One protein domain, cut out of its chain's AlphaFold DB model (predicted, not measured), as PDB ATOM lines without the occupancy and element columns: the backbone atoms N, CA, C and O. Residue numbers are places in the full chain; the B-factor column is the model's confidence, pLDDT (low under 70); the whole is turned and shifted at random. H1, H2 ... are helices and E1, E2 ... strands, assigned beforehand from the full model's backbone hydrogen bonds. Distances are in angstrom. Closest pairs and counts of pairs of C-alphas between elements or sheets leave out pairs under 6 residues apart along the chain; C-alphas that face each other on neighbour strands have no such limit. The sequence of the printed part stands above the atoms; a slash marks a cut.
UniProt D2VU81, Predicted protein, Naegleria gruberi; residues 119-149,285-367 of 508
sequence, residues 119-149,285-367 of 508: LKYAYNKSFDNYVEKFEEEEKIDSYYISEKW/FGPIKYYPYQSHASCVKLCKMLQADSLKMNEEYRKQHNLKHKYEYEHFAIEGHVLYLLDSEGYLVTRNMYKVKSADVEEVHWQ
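What this domain is: This is residues 119 to 149 and 285 to 367 of the 508 residues of the protein "Predicted protein" of Naegleria gruberi (UniProt D2VU81). What is the shape? A small antiparallel sheet, E2 E1 E3 E4, has long helix H1 over one face, running along the strands and past them; short H2, about perpendicular to H1, is not on the sheet. What builds it? The 114 printed residues, under half in named elements, hold E1 E2 H1 E3 E4 H2, a mixed class. It is compact, radius of gyration of the C-alphas 15.1 A, but elongated, 47 by 25 by 23 A.

How they stand to each other: How do strands pair? E1, residues 142 to 147, is antiparallel to E2, residues 285 to 289, N 143 to O 288 2.9 A, and E3, residues 337 to 342, N 144 to O 340 2.9 A. E3 and E4, residues 354 to 356, form a hairpin, N 339 to O 354 2.8 A. Where are the helices? H1, residues 295 to 320, is on the sheet, height 9.8 A. H2, residues 359 to 366, only just touches H1, 3 pairs within 8 A, about perpendicular at 83 degrees; closest C-alphas, Leu 311 and Asp 360, 6.6 A.

Where its parts are: Where does E1 begin? C-alpha 142 is at (81.773, 132.985, 136.165). Where does H2 end? C-alpha 366 is at (106.678, 115.002, 139.965).

The domain as a whole: What is cut? Residues 150 to 284 are not printed; C-alphas 149 and 285 are 15.3 A apart. Where is confidence low? Residues 125 to 128 and 293 are under 70.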
ATOM      1  N   LEU A 119      99.566 128.156 142.474       94.81
ATOM      2  CA  LEU A 119      98.487 127.446 141.786       94.81
ATOM      3  C   LEU A 119      98.139 126.144 142.524       94.81
ATOM      4  O   LEU A 119      99.020 125.310 142.783       94.81
ATOM      5  N   LYS A 120      96.854 125.961 142.828       93.44
ATOM      6  CA  LYS A 120      96.277 124.714 143.339       93.44
ATOM      7  C   LYS A 120      96.013 123.741 142.187       93.44
ATOM      8  O   LYS A 120      96.058 124.116 141.020       93.44
ATOM      9  N   TYR A 121      95.775 122.480 142.519       90.31
ATOM     10  CA  TYR A 121      95.305 121.481 141.561       90.31
ATOM     11  C   TYR A 121      93.780 121.453 141.563       90.31
ATOM     12  O   TYR A 121      93.173 121.524 142.631       90.31
ATOM     13  N   ALA A 122      93.171 121.345 140.380       87.19
ATOM     14  CA  ALA A 122      91.726 121.138 140.240       87.19
ATOM     15  C   ALA A 122      91.307 119.670 140.478       87.19
ATOM     16  O   ALA A 122      90.148 119.318 140.283       87.19
ATOM     17  N   TYR A 123      92.240 118.819 140.906       84.62
ATOM     18  CA  TYR A 123      92.077 117.383 141.118       84.62
ATOM     19  C   TYR A 123      92.926 116.897 142.296       84.62
ATOM     20  O   TYR A 123      93.818 117.596 142.790       84.62
ATOM     21  N   ASN A 124      92.622 115.692 142.769       76.00
ATOM     22  CA  ASN A 124      93.372 115.006 143.811       76.00
ATOM     23  C   ASN A 124      94.749 114.519 143.300       76.00
ATOM     24  O   ASN A 124      95.052 114.549 142.112       76.00
ATOM     25  N   LYS A 125      95.609 114.042 144.211       66.31
ATOM     26  CA  LYS A 125      96.958 113.551 143.854       66.31
ATOM     27  C   LYS A 125      96.961 112.332 142.928       66.31
ATOM     28  O   LYS A 125      97.995 112.068 142.329       66.31
ATOM     29  N   SER A 126      95.866 111.574 142.875       65.62
ATOM     30  CA  SER A 126      95.771 110.401 142.010       65.62
ATOM     31  C   SER A 126      95.299 110.747 140.598       65.62
ATOM     32  O   SER A 126      95.266 109.862 139.762       65.62
ATOM     33  N   PHE A 127      94.964 112.016 140.320       66.00
ATOM     34  CA  PHE A 127      94.369 112.497 139.063       66.00
ATOM     35  C   PHE A 127      93.006 111.903 138.707       66.00
ATOM     36  O   PHE A 127      92.403 112.304 137.712       66.00
ATOM     37  N   ASP A 128      92.492 110.993 139.527       67.69
ATOM     38  CA  ASP A 128      91.273 110.259 139.208       67.69
ATOM     39  C   ASP A 128      90.031 111.110 139.481       67.69
ATOM     40  O   ASP A 128      89.054 111.064 138.730       67.69
ATOM     41  N   ASN A 129      90.087 111.938 140.534       74.06
ATOM     42  CA  ASN A 129      88.947 112.724 140.989       74.06
ATOM     43  C   ASN A 129      89.275 114.213 140.988       74.06
ATOM     44  O   ASN A 129      90.202 114.679 141.658       74.06
ATOM     45  N   TYR A 130      88.464 114.965 140.248       79.81
ATOM     46  CA  TYR A 130      88.434 116.416 140.346       79.81
ATOM     47  C   TYR A 130      87.945 116.846 141.729       79.81
ATOM     48  O   TYR A 130      87.320 116.072 142.454       79.81
ATOM     49  N   VAL A 131      88.254 118.086 142.096       78.62
ATOM     50  CA  VAL A 131      87.698 118.710 143.297       78.62
ATOM     51  C   VAL A 131      86.171 118.664 143.193       78.62
ATOM     52  O   VAL A 131      85.610 119.306 142.315       78.62
ATOM     53  N   GLU A 132      85.518 117.902 144.077       78.56
ATOM     54  CA  GLU A 132      84.061 117.677 144.047       78.56
ATOM     55  C   GLU A 132      83.255 118.972 144.204       78.56
ATOM     56  O   GLU A 132      82.139 119.081 143.701       78.56
ATOM     57  N   LYS A 133      83.826 119.946 144.919       84.50
ATOM     58  CA  LYS A 133      83.263 121.277 145.127       84.50
ATOM     59  C   LYS A 133      84.382 122.302 145.295       84.50
ATOM     60  O   LYS A 133      85.288 122.108 146.108       84.50
ATOM     61  N   PHE A 134      84.316 123.400 144.545       89.19
ATOM     62  CA  PHE A 134      85.251 124.513 144.716       89.19
ATOM     63  C   PHE A 134      85.012 125.250 146.043       89.19
ATOM     64  O   PHE A 134      83.907 125.266 146.585       89.19
ATOM     65  N   GLU A 135      86.071 125.855 146.575       86.12
ATOM     66  CA  GLU A 135      85.988 126.688 147.777       86.12
ATOM     67  C   GLU A 135      85.104 127.909 147.486       86.12
ATOM     68  O   GLU A 135      85.297 128.564 146.463       86.12
ATOM     69  N   GLU A 136      84.132 128.177 148.363       89.44
ATOM     70  CA  GLU A 136      83.144 129.258 148.200       89.44
ATOM     71  C   GLU A 136      82.377 129.203 146.862       89.44
ATOM     72  O   GLU A 136      82.080 130.230 146.254       89.44
ATOM     73  N   GLU A 137      82.057 127.994 146.380       88.75
ATOM     74  CA  GLU A 137      81.394 127.779 145.083       88.75
ATOM     75  C   GLU A 137      80.129 128.625 144.881       88.75
ATOM     76  O   GLU A 137      79.855 129.082 143.774       88.75
ATOM     77  N   GLU A 138      79.362 128.851 145.945       90.69
ATOM     78  CA  GLU A 138      78.142 129.659 145.929       90.69
ATOM     79  C   GLU A 138      78.363 131.132 145.554       90.69
ATOM     80  O   GLU A 138      77.405 131.810 145.192       90.69
ATOM     81  N   LYS A 139      79.605 131.626 145.618       94.38
ATOM     82  CA  LYS A 139      79.980 132.993 145.231       94.38
ATOM     83  C   LYS A 139      80.530 133.087 143.805       94.38
ATOM     84  O   LYS A 139      80.820 134.189 143.344       94.38
ATOM     85  N   ILE A 140      80.704 131.957 143.115       95.56
ATOM     86  CA  ILE A 140      81.213 131.931 141.742       95.56
ATOM     87  C   ILE A 140      80.087 132.335 140.788       95.56
ATOM     88  O   ILE A 140      79.090 131.628 140.663       95.56
ATOM     89  N   ASP A 141      80.278 133.448 140.082       95.50
ATOM     90  CA  ASP A 141      79.385 133.928 139.019       95.50
ATOM     91  C   ASP A 141      79.868 133.493 137.629       95.50
ATOM     92  O   ASP A 141      79.068 133.232 136.724       95.50
ATOM     93  N   SER A 142      81.183 133.404 137.433       95.94
ATOM     94  CA  SER A 142      81.773 132.985 136.165       95.94
ATOM     95  C   SER A 142      83.128 132.315 136.357       95.94
ATOM     96  O   SER A 142      83.699 132.309 137.444       95.94
ATOM     97  N   TYR A 143      83.652 131.704 135.301       95.50
ATOM     98  CA  TYR A 143      85.020 131.209 135.271       95.50
ATOM     99  C   TYR A 143      85.703 131.583 133.964       95.50
ATOM    100  O   TYR A 143      85.062 131.797 132.935       95.50
ATOM    101  N   TYR A 144      87.022 131.664 134.023       95.25
ATOM    102  CA  TYR A 144      87.879 132.019 132.904       95.25
ATOM    103  C   TYR A 144      89.068 131.064 132.876       95.25
ATOM    104  O   TYR A 144      89.603 130.712 133.929       95.25
ATOM    105  N   ILE A 145      89.449 130.605 131.687       95.00
ATOM    106  CA  ILE A 145      90.586 129.708 131.501       95.00
ATOM    107  C   ILE A 145      91.556 130.350 130.517       95.00
ATOM    108  O   ILE A 145      91.213 130.551 129.350       95.00
ATOM    109  N   SER A 146      92.765 130.631 130.998       94.88
ATOM    110  CA  SER A 146      93.874 131.113 130.177       94.88
ATOM    111  C   SER A 146      94.885 130.002 129.928       94.88
ATOM    112  O   SER A 146      94.922 128.985 130.630       94.88
ATOM    113  N   GLU A 147      95.774 130.234 128.973       95.06
ATOM    114  CA  GLU A 147      96.984 129.437 128.827       95.06
ATOM    115  C   GLU A 147      97.857 129.540 130.087       95.06
ATOM    116  O   GLU A 147      97.953 130.592 130.732       95.06
ATOM    117  N   LYS A 148      98.497 128.428 130.450       95.94
ATOM    118  CA  LYS A 148      99.543 128.399 131.459       95.94
ATOM    119  C   LYS A 148     100.894 128.431 130.760       95.94
ATOM    120  O   LYS A 148     101.431 127.393 130.387       95.94
ATOM    121  N   TRP A 149     101.475 129.615 130.699       96.88
ATOM    122  CA  TRP A 149     102.837 129.803 130.225       96.88
ATOM    123  C   TRP A 149     103.853 129.055 131.103       96.88
ATOM    124  O   TRP A 149     103.692 128.940 132.328       96.88
ATOM    125  N   PHE A 285      89.167 130.888 126.908       73.75
ATOM    126  CA  PHE A 285      87.813 130.456 127.236       73.75
ATOM    127  C   PHE A 285      87.239 131.311 128.364       73.75
ATOM    128  O   PHE A 285      87.538 131.102 129.542       73.75
ATOM    129  N   GLY A 286      86.361 132.246 128.001       76.00
ATOM    130  CA  GLY A 286      85.497 132.960 128.940       76.00
ATOM    131  C   GLY A 286      85.612 134.487 128.915       76.00
ATOM    132  O   GLY A 286      86.209 135.043 127.997       76.00
ATOM    133  N   PRO A 287      84.989 135.171 129.892       81.75
ATOM    134  CA  PRO A 287      84.321 134.589 131.059       81.75
ATOM    135  C   PRO A 287      83.067 133.780 130.679       81.75
ATOM    136  O   PRO A 287      82.204 134.248 129.938       81.75
ATOM    137  N   ILE A 288      82.963 132.546 131.182       86.69
ATOM    138  CA  ILE A 288      81.804 131.660 131.004       86.69
ATOM    139  C   ILE A 288      80.982 131.696 132.290       86.69
ATOM    140  O   ILE A 288      81.527 131.506 133.376       86.69
ATOM    141  N   LYS A 289      79.667 131.926 132.183       90.88
ATOM    142  CA  LYS A 289      78.785 131.952 133.357       90.88
ATOM    143  C   LYS A 289      78.813 130.630 134.118       90.88
ATOM    144  O   LYS A 289      78.799 129.550 133.525       90.88
ATOM    145  N   TYR A 290      78.840 130.746 135.439       85.88
ATOM    146  CA  TYR A 290      78.881 129.640 136.374       85.88
ATOM    147  C   TYR A 290      77.602 129.642 137.207       85.88
ATOM    148  O   TYR A 290      77.357 130.525 138.017       85.88
ATOM    149  N   TYR A 291      76.781 128.622 137.006       83.25
ATOM    150  CA  TYR A 291      75.648 128.313 137.867       83.25
ATOM    151  C   TYR A 291      76.070 127.186 138.810       83.25
ATOM    152  O   TYR A 291      76.320 126.079 138.312       83.25
ATOM    153  N   PRO A 292      76.171 127.422 140.132       77.44
ATOM    154  CA  PRO A 292      76.543 126.387 141.095       77.44
ATOM    155  C   PRO A 292      75.766 125.084 140.874       77.44
ATOM    156  O   PRO A 292      74.589 125.109 140.500       77.44
ATOM    157  N   TYR A 293      76.430 123.939 141.058       66.06
ATOM    158  CA  TYR A 293      75.895 122.576 140.854       66.06
ATOM    159  C   TYR A 293      75.570 122.170 139.404       66.06
ATOM    160  O   TYR A 293      75.716 120.999 139.056       66.06
ATOM    161  N   GLN A 294      75.175 123.100 138.532       76.69
ATOM    162  CA  GLN A 294      74.890 122.815 137.118       76.69
ATOM    163  C   GLN A 294      76.138 122.979 136.243       76.69
ATOM    164  O   GLN A 294      76.429 122.163 135.368       76.69
ATOM    165  N   SER A 295      76.895 124.046 136.494       83.94
ATOM    166  CA  SER A 295      78.072 124.417 135.708       83.94
ATOM    167  C   SER A 295      79.350 123.764 136.214       83.94
ATOM    168  O   SER A 295      80.293 123.660 135.438       83.94
ATOM    169  N   HIS A 296      79.373 123.253 137.453       87.56
ATOM    170  CA  HIS A 296      80.532 122.553 138.013       87.56
ATOM    171  C   HIS A 296      81.000 121.412 137.105       87.56
ATOM    172  O   HIS A 296      82.135 121.405 136.631       87.56
ATOM    173  N   ALA A 297      80.090 120.487 136.781       87.62
ATOM    174  CA  ALA A 297      80.386 119.349 135.915       87.62
ATOM    175  C   ALA A 297      80.842 119.786 134.512       87.62
ATOM    176  O   ALA A 297      81.720 119.155 133.926       87.62
ATOM    177  N   SER A 298      80.282 120.879 133.986       89.62
ATOM    178  CA  SER A 298      80.656 121.429 132.678       89.62
ATOM    179  C   SER A 298      82.047 122.075 132.696       89.62
ATOM    180  O   SER A 298      82.835 121.828 131.788       89.62
ATOM    181  N   CYS A 299      82.377 122.830 133.748       91.00
ATOM    182  CA  CYS A 299      83.702 123.410 133.973       91.00
ATOM    183  C   CYS A 299      84.764 122.307 134.111       91.00
ATOM    184  O   CYS A 299      85.756 122.303 133.386       91.00
ATOM    185  N   VAL A 300      84.508 121.296 134.948       90.94
ATOM    186  CA  VAL A 300      85.385 120.121 135.096       90.94
ATOM    187  C   VAL A 300      85.554 119.373 133.771       90.94
ATOM    188  O   VAL A 300      86.666 118.974 133.422       90.94
ATOM    189  N   LYS A 301      84.471 119.190 133.007       90.00
ATOM    190  CA  LYS A 301      84.529 118.553 131.686       90.00
ATOM    191  C   LYS A 301      85.407 119.346 130.719       90.00
ATOM    192  O   LYS A 301      86.213 118.729 130.027       90.00
ATOM    193  N   LEU A 302      85.287 120.675 130.692       91.25
ATOM    194  CA  LEU A 302      86.144 121.529 129.870       91.25
ATOM    195  C   LEU A 302      87.614 121.403 130.285       91.25
ATOM    196  O   LEU A 302      88.460 121.183 129.426       91.25
ATOM    197  N   CYS A 303      87.920 121.432 131.586       93.00
ATOM    198  CA  CYS A 303      89.280 121.202 132.076       93.00
ATOM    199  C   CYS A 303      89.849 119.858 131.591       93.00
ATOM    200  O   CYS A 303      90.975 119.820 131.102       93.00
ATOM    201  N   LYS A 304      89.068 118.770 131.652       92.12
ATOM    202  CA  LYS A 304      89.491 117.450 131.145       92.12
ATOM    203  C   LYS A 304      89.755 117.449 129.643       92.12
ATOM    204  O   LYS A 304      90.721 116.831 129.206       92.12
ATOM    205  N   MET A 305      88.909 118.127 128.867       93.25
ATOM    206  CA  MET A 305      89.124 118.279 127.426       93.25
ATOM    207  C   MET A 305      90.448 118.999 127.158       93.25
ATOM    208  O   MET A 305      91.291 118.455 126.457       93.25
ATOM    209  N   LEU A 306      90.699 120.125 127.833       93.50
ATOM    210  CA  LEU A 306      91.946 120.879 127.686       93.50
ATOM    211  C   LEU A 306      93.191 120.083 128.111       93.50
ATOM    212  O   LEU A 306      94.243 120.220 127.490       93.50
ATOM    213  N   GLN A 307      93.101 119.232 129.141       93.94
ATOM    214  CA  GLN A 307      94.200 118.326 129.509       93.94
ATOM    215  C   GLN A 307      94.490 117.298 128.410       93.94
ATOM    216  O   GLN A 307      95.657 117.042 128.117       93.94
ATOM    217  N   ALA A 308      93.445 116.706 127.824       94.56
ATOM    218  CA  ALA A 308      93.578 115.722 126.753       94.56
ATOM    219  C   ALA A 308      94.139 116.356 125.473       94.56
ATOM    220  O   ALA A 308      95.044 115.791 124.859       94.56
ATOM    221  N   ASP A 309      93.669 117.554 125.124       95.88
ATOM    222  CA  ASP A 309      94.173 118.318 123.983       95.88
ATOM    223  C   ASP A 309      95.648 118.697 124.189       95.88
ATOM    224  O   ASP A 309      96.474 118.452 123.311       95.88
ATOM    225  N   SER A 310      96.015 119.175 125.385       96.06
ATOM    226  CA  SER A 310      97.414 119.482 125.734       96.06
ATOM    227  C   SER A 310      98.318 118.244 125.642       96.06
ATOM    228  O   SER A 310      99.428 118.326 125.115       96.06
ATOM    229  N   LEU A 311      97.847 117.084 126.122       96.50
ATOM    230  CA  LEU A 311      98.583 115.820 126.026       96.50
ATOM    231  C   LEU A 311      98.832 115.451 124.561       96.50
ATOM    232  O   LEU A 311      99.973 115.190 124.181       96.50
ATOM    233  N   LYS A 312      97.779 115.487 123.740       97.88
ATOM    234  CA  LYS A 312      97.859 115.179 122.312       97.88
ATOM    235  C   LYS A 312      98.839 116.109 121.592       97.88
ATOM    236  O   LYS A 312      99.697 115.623 120.859       97.88
ATOM    237  N   MET A 313      98.766 117.419 121.841       97.31
ATOM    238  CA  MET A 313      99.701 118.397 121.267       97.31
ATOM    239  C   MET A 313     101.152 118.090 121.647       97.31
ATOM    240  O   MET A 313     102.040 118.105 120.797       97.31
ATOM    241  N   ASN A 314     101.402 117.765 122.916       97.94
ATOM    242  CA  ASN A 314     102.738 117.427 123.395       97.94
ATOM    243  C   ASN A 314     103.269 116.116 122.789       97.94
ATOM    244  O   ASN A 314     104.453 116.024 122.459       97.94
ATOM    245  N   GLU A 315     102.421 115.101 122.613       97.62
ATOM    246  CA  GLU A 315     102.777 113.847 121.937       97.62
ATOM    247  C   GLU A 315     103.090 114.055 120.452       97.62
ATOM    248  O   GLU A 315     104.104 113.550 119.961       97.62
ATOM    249  N   GLU A 316     102.256 114.819 119.746       98.06
ATOM    250  CA  GLU A 316     102.460 115.160 118.337       98.06
ATOM    251  C   GLU A 316     103.753 115.953 118.141       98.06
ATOM    252  O   GLU A 316     104.564 115.580 117.291       98.06
ATOM    253  N   TYR A 317     103.997 116.965 118.973       97.69
ATOM    254  CA  TYR A 317     105.235 117.741 118.968       97.69
ATOM    255  C   TYR A 317     106.462 116.846 119.175       97.69
ATOM    256  O   TYR A 317     107.378 116.825 118.351       97.69
ATOM    257  N   ARG A 318     106.468 116.009 120.219       97.75
ATOM    258  CA  ARG A 318     107.591 115.091 120.460       97.75
ATOM    259  C   ARG A 318     107.819 114.137 119.292       97.75
ATOM    260  O   ARG A 318     108.965 113.910 118.911       97.75
ATOM    261  N   LYS A 319     106.751 113.617 118.686       97.88
ATOM    262  CA  LYS A 319     106.841 112.748 117.507       97.88
ATOM    263  C   LYS A 319     107.442 113.479 116.302       97.88
ATOM    264  O   LYS A 319     108.316 112.919 115.647       97.88
ATOM    265  N   GLN A 320     107.001 114.704 116.021       98.06
ATOM    266  CA  GLN A 320     107.494 115.519 114.902       98.06
ATOM    267  C   GLN A 320     108.978 115.876 115.050       98.06
ATOM    268  O   GLN A 320     109.713 115.873 114.066       98.06
ATOM    269  N   HIS A 321     109.430 116.115 116.281       97.19
ATOM    270  CA  HIS A 321     110.808 116.502 116.583       97.19
ATOM    271  C   HIS A 321     111.709 115.327 117.012       97.19
ATOM    272  O   HIS A 321     112.854 115.546 117.404       97.19
ATOM    273  N   ASN A 322     111.219 114.082 116.932       97.19
ATOM    274  CA  ASN A 322     111.928 112.872 117.368       97.19
ATOM    275  C   ASN A 322     112.465 112.967 118.816       97.19
ATOM    276  O   ASN A 322     113.589 112.564 119.126       97.19
ATOM    277  N   LEU A 323     111.653 113.533 119.710       95.25
ATOM    278  CA  LEU A 323     111.968 113.732 121.120       95.25
ATOM    279  C   LEU A 323     111.359 112.615 121.977       95.25
ATOM    280  O   LEU A 323     110.246 112.149 121.738       95.25
ATOM    281  N   LYS A 324     112.074 112.213 123.031       94.81
ATOM    282  CA  LYS A 324     111.544 111.317 124.071       94.81
ATOM    283  C   LYS A 324     110.796 112.127 125.131       94.81
ATOM    284  O   LYS A 324     111.089 113.297 125.345       94.81
ATOM    285  N   HIS A 325     109.873 111.505 125.856       94.50
ATOM    286  CA  HIS A 325     109.264 112.130 127.032       94.50
ATOM    287  C   HIS A 325     110.274 112.187 128.189       94.50
ATOM    288  O   HIS A 325     110.722 111.150 128.673       94.50
ATOM    289  N   LYS A 326     110.683 113.399 128.594       89.56
ATOM    290  CA  LYS A 326     111.650 113.636 129.681       89.56
ATOM    291  C   LYS A 326     111.513 115.035 130.292       89.56
ATOM    292  O   LYS A 326     110.899 115.920 129.697       89.56
ATOM    293  N   TYR A 327     112.095 115.239 131.479       86.50
ATOM    294  CA  TYR A 327     112.149 116.546 132.147       86.50
ATOM    295  C   TYR A 327     113.282 117.409 131.571       86.50
ATOM    296  O   TYR A 327     114.296 117.641 132.223       86.50
ATOM    297  N   GLU A 328     113.115 117.872 130.333       90.56
ATOM    298  CA  GLU A 328     114.140 118.621 129.603       90.56
ATOM    299  C   GLU A 328     113.552 119.830 128.866       90.56
ATOM    300  O   GLU A 328     112.348 119.887 128.598       90.56
ATOM    301  N   TYR A 329     114.396 120.816 128.569       92.12
ATOM    302  CA  TYR A 329     114.012 122.001 127.816       92.12
ATOM    303  C   TYR A 329     113.470 121.653 126.427       92.12
ATOM    304  O   TYR A 329     113.971 120.740 125.780       92.12
ATOM    305  N   GLU A 330     112.456 122.387 125.972       95.06
ATOM    306  CA  GLU A 330     111.890 122.298 124.620       95.06
ATOM    307  C   GLU A 330     111.268 120.933 124.259       95.06
ATOM    308  O   GLU A 330     111.200 120.570 123.087       95.06
ATOM    309  N   HIS A 331     110.802 120.165 125.253       96.00
ATOM    310  CA  HIS A 331     110.174 118.840 125.074       96.00
ATOM    311  C   HIS A 331     108.641 118.858 125.049       96.00
ATOM    312  O   HIS A 331     108.007 117.804 124.914       96.00
ATOM    313  N   PHE A 332     108.046 120.037 125.198       97.44
ATOM    314  CA  PHE A 332     106.606 120.241 125.244       97.44
ATOM    315  C   PHE A 332     106.216 121.379 124.297       97.44
ATOM    316  O   PHE A 332     106.959 122.349 124.145       97.44
ATOM    317  N   ALA A 333     105.046 121.259 123.676       97.06
ATOM    318  CA  ALA A 333     104.423 122.340 122.918       97.06
ATOM    319  C   ALA A 333     103.644 123.287 123.839       97.06
ATOM    320  O   ALA A 333     103.574 124.480 123.580       97.06
ATOM    321  N   ILE A 334     103.075 122.761 124.928       96.69
ATOM    322  CA  ILE A 334     102.275 123.526 125.886       96.69
ATOM    323  C   ILE A 334     102.424 122.948 127.298       96.69
ATOM    324  O   ILE A 334     102.552 121.736 127.487       96.69
ATOM    325  N   GLU A 335     102.400 123.806 128.321       96.00
ATOM    326  CA  GLU A 335     102.431 123.345 129.718       96.00
ATOM    327  C   GLU A 335     101.034 123.025 130.270       96.00
ATOM    328  O   GLU A 335     100.884 122.135 131.112       96.00
ATOM    329  N   GLY A 336     100.014 123.764 129.830       96.06
ATOM    330  CA  GLY A 336      98.617 123.559 130.194       96.06
ATOM    331  C   GLY A 336      97.853 124.875 130.284       96.06
ATOM    332  O   GLY A 336      98.138 125.820 129.558       96.06
ATOM    333  N   HIS A 337      96.900 124.938 131.209       96.38
ATOM    334  CA  HIS A 337      95.988 126.064 131.397       96.38
ATOM    335  C   HIS A 337      95.870 126.477 132.873       96.38
ATOM    336  O   HIS A 337      96.256 125.730 133.785       96.38
ATOM    337  N   VAL A 338      95.339 127.675 133.117       96.94
ATOM    338  CA  VAL A 338      94.998 128.192 134.449       96.94
ATOM    339  C   VAL A 338      93.510 128.517 134.497       96.94
ATOM    340  O   VAL A 338      93.017 129.299 133.696       96.94
ATOM    341  N   LEU A 339      92.805 127.923 135.456       96.44
ATOM    342  CA  LEU A 339      91.402 128.188 135.753       96.44
ATOM    343  C   LEU A 339      91.283 129.247 136.858       96.44
ATOM    344  O   LEU A 339      91.812 129.084 137.966       96.44
ATOM    345  N   TYR A 340      90.519 130.290 136.547       97.25
ATOM    346  CA  TYR A 340      90.132 131.396 137.411       97.25
ATOM    347  C   TYR A 340      88.636 131.279 137.715       97.25
ATOM    348  O   TYR A 340      87.824 131.187 136.795       97.25
ATOM    349  N   LEU A 341      88.267 131.284 138.996       96.25
ATOM    350  CA  LEU A 341      86.871 131.261 139.448       96.25
ATOM    351  C   LEU A 341      86.499 132.659 139.933       96.25
ATOM    352  O   LEU A 341      87.108 133.146 140.885       96.25
ATOM    353  N   LEU A 342      85.553 133.300 139.254       97.31
ATOM    354  CA  LEU A 342      85.302 134.734 139.334       97.31
ATOM    355  C   LEU A 342      83.963 135.062 140.009       97.31
ATOM    356  O   LEU A 342      82.965 134.370 139.801       97.31
ATOM    357  N   ASP A 343      83.951 136.139 140.789       97.12
ATOM    358  CA  ASP A 343      82.746 136.783 141.306       97.12
ATOM    359  C   ASP A 343      82.048 137.625 140.216       97.12
ATOM    360  O   ASP A 343      82.492 137.699 139.066       97.12
ATOM    361  N   SER A 344      80.936 138.272 140.570       96.19
ATOM    362  CA  SER A 344      80.153 139.103 139.643       96.19
ATOM    363  C   SER A 344      80.878 140.364 139.156       96.19
ATOM    364  O   SER A 344      80.453 140.972 138.175       96.19
ATOM    365  N   GLU A 345      81.949 140.781 139.833       96.69
ATOM    366  CA  GLU A 345      82.788 141.933 139.470       96.69
ATOM    367  C   GLU A 345      84.013 141.510 138.621       96.69
ATOM    368  O   GLU A 345      84.791 142.347 138.133       96.69
ATOM    369  N   GLY A 346      84.181 140.200 138.413       96.31
ATOM    370  CA  GLY A 346      85.286 139.603 137.676       96.31
ATOM    371  C   GLY A 346      86.570 139.459 138.493       96.31
ATOM    372  O   GLY A 346      87.633 139.288 137.894       96.31
ATOM    373  N   TYR A 347      86.517 139.549 139.825       97.81
ATOM    374  CA  TYR A 347      87.647 139.196 140.689       97.81
ATOM    375  C   TYR A 347      87.605 137.716 141.036       97.81
ATOM    376  O   TYR A 347      86.544 137.104 141.035       97.81
ATOM    377  N   LEU A 348      88.744 137.127 141.390       97.25
ATOM    378  CA  LEU A 348      88.738 135.782 141.941       97.25
ATOM    379  C   LEU A 348      87.917 135.726 143.242       97.25
ATOM    380  O   LEU A 348      88.177 136.501 144.163       97.25
ATOM    381  N   VAL A 349      87.010 134.749 143.342       96.44
ATOM    382  CA  VAL A 349      86.197 134.498 144.550       96.44
ATOM    383  C   VAL A 349      87.082 134.264 145.775       96.44
ATOM    384  O   VAL A 349      86.836 134.786 146.857       96.44
ATOM    385  N   THR A 350      88.158 133.504 145.584       93.81
ATOM    386  CA  THR A 350      89.220 133.297 146.573       93.81
ATOM    387  C   THR A 350      90.562 133.619 145.924       93.81
ATOM    388  O   THR A 350      90.686 133.568 144.710       93.81
ATOM    389  N   ARG A 351      91.645 133.841 146.679       93.69
ATOM    390  CA  ARG A 351      92.997 133.988 146.080       93.69
ATOM    391  C   ARG A 351      93.564 132.683 145.476       93.69
ATOM    392  O   ARG A 351      94.775 132.563 145.288       93.69
ATOM    393  N   ASN A 352      92.723 131.688 145.206       94.25
ATOM    394  CA  ASN A 352      93.113 130.426 144.601       94.25
ATOM    395  C   ASN A 352      92.918 130.473 143.086       94.25
ATOM    396  O   ASN A 352      91.837 130.766 142.587       94.25
ATOM    397  N   MET A 353      93.966 130.084 142.370       95.88
ATOM    398  CA  MET A 353      93.920 129.761 140.947       95.88
ATOM    399  C   MET A 353      94.289 128.292 140.780       95.88
ATOM    400  O   MET A 353      95.083 127.762 141.570       95.88
ATOM    401  N   TYR A 354      93.747 127.635 139.762       96.06
ATOM    402  CA  TYR A 354      93.921 126.200 139.575       96.06
ATOM    403  C   TYR A 354      94.691 125.915 138.293       96.06
ATOM    404  O   TYR A 354      94.356 126.437 137.240       96.06
ATOM    405  N   LYS A 355      95.723 125.075 138.364       95.62
ATOM    406  CA  LYS A 355      96.418 124.593 137.166       95.62
ATOM    407  C   LYS A 355      95.676 123.400 136.572       95.62
ATOM    408  O   LYS A 355      95.224 122.521 137.306       95.62
ATOM    409  N   VAL A 356      95.612 123.378 135.250       94.94
ATOM    410  CA  VAL A 356      95.001 122.334 134.430       94.94
ATOM    411  C   VAL A 356      96.078 121.877 133.449       94.94
ATOM    412  O   VAL A 356      96.248 122.464 132.384       94.94
ATOM    413  N   LYS A 357      96.893 120.902 133.857       94.69
ATOM    414  CA  LYS A 357      98.036 120.409 133.072       94.69
ATOM    415  C   LYS A 357      97.761 119.013 132.535       94.69
ATOM    416  O   LYS A 357      97.017 118.262 133.157       94.69
ATOM    417  N   SER A 358      98.355 118.661 131.404       94.25
ATOM    418  CA  SER A 358      98.329 117.283 130.920       94.25
ATOM    419  C   SER A 358      99.158 116.362 131.820       94.25
ATOM    420  O   SER A 358     100.123 116.791 132.461       94.25
ATOM    421  N   ALA A 359      98.789 115.080 131.852       91.94
ATOM    422  CA  ALA A 359      99.423 114.090 132.721       91.94
ATOM    423  C   ALA A 359     100.934 113.951 132.461       91.94
ATOM    424  O   ALA A 359     101.712 113.832 133.405       91.94
ATOM    425  N   ASP A 360     101.366 114.045 131.201       94.44
ATOM    426  CA  ASP A 360     102.772 113.931 130.796       94.44
ATOM    427  C   ASP A 360     103.645 115.078 131.337       94.44
ATOM    428  O   ASP A 360     104.780 114.857 131.769       94.44
ATOM    429  N   VAL A 361     103.118 116.305 131.355       94.06
ATOM    430  CA  VAL A 361     103.786 117.463 131.959       94.06
ATOM    431  C   VAL A 361     103.895 117.258 133.465       94.06
ATOM    432  O   VAL A 361     104.921 117.567 134.073       94.06
ATOM    433  N   GLU A 362     102.853 116.753 134.112       90.06
ATOM    434  CA  GLU A 362     102.860 116.573 135.563       90.06
ATOM    435  C   GLU A 362     103.769 115.450 136.024       90.06
ATOM    436  O   GLU A 362     104.481 115.631 137.014       90.06
ATOM    437  N   GLU A 363     103.806 114.352 135.276       89.94
ATOM    438  CA  GLU A 363     104.709 113.237 135.514       89.94
ATOM    439  C   GLU A 363     106.152 113.735 135.636       89.94
ATOM    440  O   GLU A 363     106.807 113.495 136.651       89.94
ATOM    441  N   VAL A 364     106.626 114.539 134.676       87.50
ATOM    442  CA  VAL A 364     108.005 115.053 134.702       87.50
ATOM    443  C   VAL A 364     108.248 116.060 135.833       87.50
ATOM    444  O   VAL A 364     109.321 116.075 136.445       87.50
ATOM    445  N   HIS A 365     107.243 116.866 136.199       83.06
ATOM    446  CA  HIS A 365     107.347 117.757 137.361       83.06
ATOM    447  C   HIS A 365     107.449 116.963 138.670       83.06
ATOM    448  O   HIS A 365     108.176 117.367 139.583       83.06
ATOM    449  N   TRP A 366     106.750 115.833 138.765       82.69
ATOM    450  CA  TRP A 366     106.678 115.002 139.965       82.69
ATOM    451  C   TRP A 366     107.706 113.886 140.033       82.69
ATOM    452  O   TRP A 366     107.802 113.268 141.093       82.69
ATOM    453  N   GLN A 367     108.500 113.664 138.981       83.56
ATOM    454  CA  GLN A 367     109.635 112.745 139.035       83.56
ATOM    455  C   GLN A 367     110.462 113.014 140.297       83.56
ATOM    456  O   GLN A 367     110.861 114.153 140.574       83.56
TER     457      GLN A 367